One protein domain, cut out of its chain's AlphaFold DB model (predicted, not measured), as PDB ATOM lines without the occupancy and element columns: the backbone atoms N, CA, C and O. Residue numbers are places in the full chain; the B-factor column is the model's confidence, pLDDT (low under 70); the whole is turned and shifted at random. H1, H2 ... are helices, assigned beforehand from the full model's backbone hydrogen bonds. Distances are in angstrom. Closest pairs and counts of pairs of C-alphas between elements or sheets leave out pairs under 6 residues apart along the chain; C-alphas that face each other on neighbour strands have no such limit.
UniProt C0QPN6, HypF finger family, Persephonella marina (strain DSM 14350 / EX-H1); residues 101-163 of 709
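Overview. This is residues 101 to 163 of the 709 residues of the protein "HypF finger family" of Persephonella marina (strain DSM 14350 / EX-H1) (UniProt C0QPN6). This is a chain with little regular structure, mostly loop, that winds along the long axis and then folds back. Its long unnamed stretch, residues 113 to 146, makes the length; H1 comes before it towards one end, and H2 and H3 follow it on the way back. The printed part has 63 residues, 20 of them in three named helices, H1, H2 and H3 in that order, with no named strand; the class is all helix. It is only just compact, close to loose, with a radius of gyration of the C-alphas of 12.5 A, and spans 36 by 27 by 19 A.

Arrangement. H1, residues 105 to 112, is apart from H2, residues 147 to 150, and from H3, residues 155 to 162. H2 and H3 are apart too. In H1 and H3 every O i to N i+4 pair is within hydrogen-bond range; H2 is too short for such a pair, and its one O i to N i+3 pair is within range.

Along the chain. H1 begins at C-alpha 105, (363.535, 361.683, 453.882), and measures 10.5 A. H2 measures 6.3 A. H3 measures 10.8 A and ends at C-alpha 162, (364.744, 342.910, 441.977).

Size, cuts and confidence. The C-alphas farthest apart, of Pro 114 and Tyr 139, are 36.5 A apart. H1 to H2 is a long link of 34 residues, H2 to H3 a tight one of 4. The printed part has no cut, and no printed residue is under 70 in pLDDT.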
ATOM      1  N   ARG A 101     369.905 365.217 442.918       93.69
ATOM      2  CA  ARG A 101     368.890 365.639 443.903       93.69
ATOM      3  C   ARG A 101     369.361 365.381 445.329       93.69
ATOM      4  O   ARG A 101     370.048 364.392 445.585       93.69
ATOM      5  N   SER A 102     368.944 366.223 446.272       94.38
ATOM      6  CA  SER A 102     369.231 365.995 447.692       94.38
ATOM      7  C   SER A 102     368.691 364.648 448.158       94.38
ATOM      8  O   SER A 102     367.669 364.168 447.654       94.38
ATOM      9  N   VAL A 103     369.348 364.069 449.167       94.12
ATOM     10  CA  VAL A 103     368.864 362.891 449.892       94.12
ATOM     11  C   VAL A 103     367.403 363.097 450.324       94.12
ATOM     12  O   VAL A 103     367.045 364.148 450.859       94.12
ATOM     13  N   CYS A 104     366.538 362.124 450.021       93.25
ATOM     14  CA  CYS A 104     365.134 362.156 450.428       93.25
ATOM     15  C   CYS A 104     364.982 361.726 451.891       93.25
ATOM     16  O   CYS A 104     365.881 361.098 452.454       93.25
ATOM     17  N   ILE A 105     363.816 362.004 452.479       90.75
ATOM     18  CA  ILE A 105     363.535 361.683 453.882       90.75
ATOM     19  C   ILE A 105     363.702 360.189 454.192       90.75
ATOM     20  O   ILE A 105     364.359 359.856 455.167       90.75
ATOM     21  N   ASN A 106     363.255 359.293 453.301       91.25
ATOM     22  CA  ASN A 106     363.409 357.843 453.482       91.25
ATOM     23  C   ASN A 106     364.880 357.420 453.592       91.25
ATOM     24  O   ASN A 106     365.255 356.666 454.480       91.25
ATOM     25  N   CYS A 107     365.727 357.908 452.680       95.31
ATOM     26  CA  CYS A 107     367.155 357.606 452.734       95.31
ATOM     27  C   CYS A 107     367.798 358.231 453.975       95.31
ATOM     28  O   CYS A 107     368.646 357.603 454.595       95.31
ATOM     29  N   LEU A 108     367.391 359.439 454.369       93.56
ATOM     30  CA  LEU A 108     367.927 360.071 455.569       93.56
ATOM     31  C   LEU A 108     367.577 359.264 456.834       93.56
ATOM     32  O   LEU A 108     368.476 358.972 457.619       93.56
ATOM     33  N   GLU A 109     366.322 358.830 456.983       93.94
ATOM     34  CA  GLU A 109     365.860 357.967 458.082       93.94
ATOM     35  C   GLU A 109     366.616 356.634 458.131       93.94
ATOM     36  O   GLU A 109     367.115 356.257 459.191       93.94
ATOM     37  N   GLU A 110     366.774 355.950 456.990       95.56
ATOM     38  CA  GLU A 110     367.588 354.728 456.889       95.56
ATOM     39  C   GLU A 110     369.030 354.991 457.352       95.56
ATOM     40  O   GLU A 110     369.581 354.247 458.159       95.56
ATOM     41  N   SER A 111     369.649 356.077 456.885       96.12
ATOM     42  CA  SER A 111     371.050 356.371 457.205       96.12
ATOM     43  C   SER A 111     371.311 356.825 458.638       96.12
ATOM     44  O   SER A 111     372.452 356.742 459.090       96.12
ATOM     45  N   LEU A 112     370.286 357.282 459.356       95.38
ATOM     46  CA  LEU A 112     370.382 357.692 460.759       95.38
ATOM     47  C   LEU A 112     369.825 356.633 461.724       95.38
ATOM     48  O   LEU A 112     369.875 356.834 462.935       95.38
ATOM     49  N   ASN A 113     369.327 355.500 461.221       96.00
ATOM     50  CA  ASN A 113     368.849 354.391 462.040       96.00
ATOM     51  C   ASN A 113     370.002 353.422 462.385       96.00
ATOM     52  O   ASN A 113     370.497 352.743 461.484       96.00
ATOM     53  N   PRO A 114     370.379 353.254 463.671       95.31
ATOM     54  CA  PRO A 114     371.469 352.358 464.084       95.31
ATOM     55  C   PRO A 114     371.260 350.878 463.734       95.31
ATOM     56  O   PRO A 114     372.210 350.100 463.748       95.31
ATOM     57  N   THR A 115     370.018 350.470 463.464       95.44
ATOM     58  CA  THR A 115     369.673 349.089 463.088       95.44
ATOM     59  C   THR A 115     369.668 348.857 461.577       95.44
ATOM     60  O   THR A 115     369.615 347.706 461.142       95.44
ATOM     61  N   ASP A 116     369.737 349.919 460.768       96.38
ATOM     62  CA  ASP A 116     369.787 349.801 459.315       96.38
ATOM     63  C   ASP A 116     371.216 349.505 458.842       96.38
ATOM     64  O   ASP A 116     372.206 350.064 459.318       96.38
ATOM     65  N   ARG A 117     371.339 348.649 457.825       95.06
ATOM     66  CA  ARG A 117     372.628 348.293 457.210       95.06
ATOM     67  C   ARG A 117     373.347 349.479 456.557       95.06
ATOM     68  O   ARG A 117     374.530 349.379 456.236       95.06
ATOM     69  N   ARG A 118     372.639 350.579 456.303       96.38
ATOM     70  CA  ARG A 118     373.163 351.825 455.737       96.38
ATOM     71  C   ARG A 118     373.377 352.915 456.793       96.38
ATOM     72  O   ARG A 118     373.549 354.072 456.413       96.38
ATOM     73  N   PHE A 119     373.441 352.568 458.081       97.06
ATOM     74  CA  PHE A 119     373.770 353.518 459.145       97.06
ATOM     75  C   PHE A 119     375.090 354.263 458.859       97.06
ATOM     76  O   PHE A 119     376.140 353.648 458.600       97.06
ATOM     77  N   PHE A 120     375.000 355.597 458.836       96.50
ATOM     78  CA  PHE A 120     376.037 356.547 458.423       96.50
ATOM     79  C   PHE A 120     376.708 356.199 457.080       96.50
ATOM     80  O   PHE A 120     377.915 356.373 456.918       96.50
ATOM     81  N   TYR A 121     375.961 355.664 456.105       96.56
ATOM     82  CA  TYR A 121     376.474 355.357 454.764       96.56
ATOM     83  C   TYR A 121     376.421 356.593 453.837       96.56
ATOM     84  O   TYR A 121     375.330 357.034 453.473       96.56
ATOM     85  N   PRO A 122     377.572 357.143 453.397       94.12
ATOM     86  CA  PRO A 122     377.646 358.446 452.719       94.12
ATOM     87  C   PRO A 122     377.213 358.445 451.252       94.12
ATOM     88  O   PRO A 122     377.039 359.509 450.672       94.12
ATOM     89  N   PHE A 123     376.999 357.275 450.653       96.06
ATOM     90  CA  PHE A 123     376.524 357.154 449.269       96.06
ATOM     91  C   PHE A 123     375.076 356.654 449.204       96.06
ATOM     92  O   PHE A 123     374.635 356.099 448.193       96.06
ATOM     93  N   ILE A 124     374.325 356.802 450.303       96.56
ATOM     94  CA  ILE A 124     372.929 356.394 450.347       96.56
ATOM     95  C   ILE A 124     372.093 357.197 449.347       96.56
ATOM     96  O   ILE A 124     372.115 358.425 449.301       96.56
ATOM     97  N   SER A 125     371.344 356.474 448.529       95.62
ATOM     98  CA  SER A 125     370.479 357.036 447.498       95.62
ATOM     99  C   SER A 125     369.432 356.005 447.084       95.62
ATOM    100  O   SER A 125     369.513 354.831 447.466       95.62
ATOM    101  N   CYS A 126     368.416 356.443 446.349       93.81
ATOM    102  CA  CYS A 126     367.371 355.598 445.780       93.81
ATOM    103  C   CYS A 126     366.943 356.163 444.420       93.81
ATOM    104  O   CYS A 126     367.498 357.165 443.979       93.81
ATOM    105  N   ASN A 127     365.930 355.579 443.773       90.56
ATOM    106  CA  ASN A 127     365.463 356.078 442.473       90.56
ATOM    107  C   ASN A 127     365.056 357.561 442.491       90.56
ATOM    108  O   ASN A 127     365.111 358.209 441.456       90.56
ATOM    109  N   TYR A 128     364.679 358.104 443.651       89.12
ATOM    110  CA  TYR A 128     364.123 359.452 443.773       89.12
ATOM    111  C   TYR A 128     365.149 360.522 444.110       89.12
ATOM    112  O   TYR A 128     364.869 361.696 443.884       89.12
ATOM    113  N   CYS A 129     366.296 360.152 444.678       93.25
ATOM    114  CA  CYS A 129     367.260 361.081 445.262       93.25
ATOM    115  C   CYS A 129     368.706 360.711 444.923       93.25
ATOM    116  O   CYS A 129     368.980 359.686 444.298       93.25
ATOM    117  N   GLY A 130     369.635 361.521 445.420       93.06
ATOM    118  CA  GLY A 130     371.061 361.295 445.276       93.06
ATOM    119  C   GLY A 130     371.619 361.921 444.006       93.06
ATOM    120  O   GLY A 130     370.895 362.387 443.124       93.06
ATOM    121  N   SER A 131     372.943 361.932 443.941       93.81
ATOM    122  CA  SER A 131     373.692 362.593 442.883       93.81
ATOM    123  C   SER A 131     373.949 361.653 441.711       93.81
ATOM    124  O   SER A 131     375.054 361.151 441.547       93.81
ATOM    125  N   GLN A 132     372.911 361.349 440.929       95.50
ATOM    126  CA  GLN A 132     373.012 360.356 439.856       95.50
ATOM    127  C   GLN A 132     373.903 360.853 438.714       95.50
ATOM    128  O   GLN A 132     374.821 360.151 438.285       95.50
ATOM    129  N   TYR A 133     373.670 362.094 438.274       96.31
ATOM    130  CA  TYR A 133     374.428 362.718 437.193       96.31
ATOM    131  C   TYR A 133     375.917 362.827 437.531       96.31
ATOM    132  O   TYR A 133     376.750 362.622 436.653       96.31
ATOM    133  N   ALA A 134     376.273 363.051 438.801       96.69
ATOM    134  CA  ALA A 134     377.661 363.157 439.257       96.69
ATOM    135  C   ALA A 134     378.549 361.963 438.864       96.69
ATOM    136  O   ALA A 134     379.756 362.122 438.670       96.69
ATOM    137  N   PHE A 135     377.955 360.778 438.714       97.00
ATOM    138  CA  PHE A 135     378.661 359.529 438.438       97.00
ATOM    139  C   PHE A 135     378.497 359.027 436.998       97.00
ATOM    140  O   PHE A 135     379.007 357.952 436.681       97.00
ATOM    141  N   LEU A 136     377.790 359.763 436.136       96.31
ATOM    142  CA  LEU A 136     377.500 359.373 434.755       96.31
ATOM    143  C   LEU A 136     378.707 359.617 433.833       96.31
ATOM    144  O   LEU A 136     379.199 360.741 433.722       96.31
ATOM    145  N   PHE A 137     379.158 358.594 433.112       95.19
ATOM    146  CA  PHE A 137     380.135 358.782 432.039       95.19
ATOM    147  C   PHE A 137     379.455 359.335 430.785       95.19
ATOM    148  O   PHE A 137     379.827 360.418 430.331       95.19
ATOM    149  N   GLU A 138     378.431 358.629 430.304       92.62
ATOM    150  CA  GLU A 138     377.684 358.897 429.071       92.62
ATOM    151  C   GLU A 138     376.247 358.352 429.173       92.62
ATOM    152  O   GLU A 138     375.945 357.569 430.074       92.62
ATOM    153  N   TYR A 139     375.369 358.739 428.246       92.19
ATOM    154  CA  TYR A 139     373.991 358.243 428.165       92.19
ATOM    155  C   TYR A 139     373.884 356.875 427.453       92.19
ATOM    156  O   TYR A 139     374.759 356.524 426.650       92.19
ATOM    157  N   PRO A 140     372.801 356.096 427.678       91.12
ATOM    158  CA  PRO A 140     371.757 356.264 428.702       91.12
ATOM    159  C   PRO A 140     372.237 355.980 430.138       91.12
ATOM    160  O   PRO A 140     373.348 355.499 430.358       91.12
ATOM    161  N   PHE A 141     371.389 356.292 431.127       92.50
ATOM    162  CA  PHE A 141     371.673 356.056 432.545       92.50
ATOM    163  C   PHE A 141     371.576 354.570 432.905       92.50
ATOM    164  O   PHE A 141     370.519 354.062 433.269       92.50
ATOM    165  N   GLU A 142     372.716 353.896 432.824       94.44
ATOM    166  CA  GLU A 142     372.889 352.479 433.137       94.44
ATOM    167  C   GLU A 142     374.113 352.297 434.032       94.44
ATOM    168  O   GLU A 142     375.093 353.039 433.910       94.44
ATOM    169  N   ARG A 143     374.118 351.280 434.901       95.69
ATOM    170  CA  ARG A 143     375.240 351.028 435.815       95.69
ATOM    171  C   ARG A 143     376.584 350.954 435.086       95.69
ATOM    172  O   ARG A 143     377.535 351.586 435.540       95.69
ATOM    173  N   GLU A 144     376.648 350.260 433.947       96.69
ATOM    174  CA  GLU A 144     377.861 350.093 433.122       96.69
ATOM    175  C   GLU A 144     378.397 351.406 432.529       96.69
ATOM    176  O   GLU A 144     379.586 351.528 432.217       96.69
ATOM    177  N   LYS A 145     377.540 352.423 432.433       96.38
ATOM    178  CA  LYS A 145     377.862 353.774 431.960       96.38
ATOM    179  C   LYS A 145     378.083 354.757 433.106       96.38
ATOM    180  O   LYS A 145     378.126 355.968 432.903       96.38
ATOM    181  N   THR A 146     378.283 354.249 434.321       96.94
ATOM    182  CA  THR A 146     378.549 355.054 435.518       96.94
ATOM    183  C   THR A 146     379.793 354.571 436.252       96.94
ATOM    184  O   THR A 146     380.280 353.458 436.043       96.94
ATOM    185  N   VAL A 147     380.284 355.379 437.191       97.25
ATOM    186  CA  VAL A 147     381.343 354.991 438.142       97.25
ATOM    187  C   VAL A 147     380.996 353.700 438.899       97.25
ATOM    188  O   VAL A 147     381.885 352.944 439.289       97.25
ATOM    189  N   PHE A 148     379.707 353.393 439.074       97.00
ATOM    190  CA  PHE A 148     379.253 352.232 439.835       97.00
ATOM    191  C   PHE A 148     379.515 350.895 439.127       97.00
ATOM    192  O   PHE A 148     379.450 349.860 439.793       97.00
ATOM    193  N   LYS A 149     379.893 350.892 437.839       97.12
ATOM    194  CA  LYS A 149     380.335 349.685 437.115       97.12
ATOM    195  C   LYS A 149     381.527 348.981 437.764       97.12
ATOM    196  O   LYS A 149     381.677 347.771 437.662       97.12
ATOM    197  N   PHE A 150     382.370 349.730 438.478       96.25
ATOM    198  CA  PHE A 150     383.552 349.183 439.149       96.25
ATOM    199  C   PHE A 150     383.230 348.475 440.477       96.25
ATOM    200  O   PHE A 150     384.114 347.871 441.083       96.25
ATOM    201  N   PHE A 151     381.972 348.515 440.927       95.50
ATOM    202  CA  PHE A 151     381.523 347.942 442.193       95.50
ATOM    203  C   PHE A 151     380.404 346.928 441.942       95.50
ATOM    204  O   PHE A 151     379.435 347.227 441.248       95.50
ATOM    205  N   HIS A 152     380.485 345.735 442.530       95.12
ATOM    206  CA  HIS A 152     379.480 344.688 442.319       95.12
ATOM    207  C   HIS A 152     378.473 344.663 443.477       95.12
ATOM    208  O   HIS A 152     378.901 344.500 444.620       95.12
ATOM    209  N   PRO A 153     377.151 344.781 443.232       96.94
ATOM    210  CA  PRO A 153     376.154 344.727 444.301       96.94
ATOM    211  C   PRO A 153     376.229 343.423 445.108       96.94
ATOM    212  O   PRO A 153     376.250 342.331 444.532       96.94
ATOM    213  N   CYS A 154     376.220 343.521 446.443       98.06
ATOM    214  CA  CYS A 154     376.092 342.346 447.310       98.06
ATOM    215  C   CYS A 154     374.698 341.710 447.194       98.06
ATOM    216  O   CYS A 154     373.761 342.314 446.667       98.06
ATOM    217  N   GLU A 155     374.534 340.512 447.754       98.00
ATOM    218  CA  GLU A 155     373.282 339.749 447.697       98.00
ATOM    219  C   GLU A 155     372.062 340.529 448.221       98.00
ATOM    220  O   GLU A 155     370.988 340.498 447.629       98.00
ATOM    221  N   ASN A 156     372.228 341.305 449.296       97.62
ATOM    222  CA  ASN A 156     371.142 342.123 449.842       97.62
ATOM    223  C   ASN A 156     370.765 343.286 448.914       97.62
ATOM    224  O   ASN A 156     369.587 343.607 448.773       97.62
ATOM    225  N   CYS A 157     371.746 343.902 448.249       98.06
ATOM    226  CA  CYS A 157     371.473 344.906 447.225       98.06
ATOM    227  C   CYS A 157     370.783 344.279 446.006       98.06
ATOM    228  O   CYS A 157     369.815 344.850 445.523       98.06
ATOM    229  N   LYS A 158     371.187 343.085 445.555       97.50
ATOM    230  CA  LYS A 158     370.504 342.384 444.451       97.50
ATOM    231  C   LYS A 158     369.026 342.120 444.757       97.50
ATOM    232  O   LYS A 158     368.170 342.462 443.948       97.50
ATOM    233  N   LYS A 159     368.713 341.644 445.966       97.19
ATOM    234  CA  LYS A 159     367.321 341.451 446.418       97.19
ATOM    235  C   LYS A 159     366.495 342.738 446.366       97.19
ATOM    236  O   LYS A 159     365.349 342.719 445.932       97.19
ATOM    237  N   GLU A 160     367.062 343.862 446.802       95.88
ATOM    238  CA  GLU A 160     366.389 345.167 446.722       95.88
ATOM    239  C   GLU A 160     366.243 345.679 445.282       95.88
ATOM    240  O   GLU A 160     365.257 346.353 444.993       95.88
ATOM    241  N   TYR A 161     367.202 345.379 444.404       95.38
ATOM    242  CA  TYR A 161     367.163 345.747 442.987       95.38
ATOM    243  C   TYR A 161     366.039 345.012 442.242       95.38
ATOM    244  O   TYR A 161     365.398 345.592 441.366       95.38
ATOM    245  N   GLU A 162     365.761 343.761 442.612       95.19
ATOM    246  CA  GLU A 162     364.744 342.910 441.977       95.19
ATOM    247  C   GLU A 162     363.339 343.054 442.590       95.19
ATOM    248  O   GLU A 162     362.347 342.714 441.947       95.19
ATOM    249  N   ASN A 163     363.224 343.583 443.811       91.44
ATOM    250  CA  ASN A 163     361.945 343.741 444.507       91.44
ATOM    251  C   ASN A 163     361.196 345.011 444.064       91.44
ATOM    252  O   ASN A 163     361.618 346.115 444.400       91.44
TER     253      ASN A 163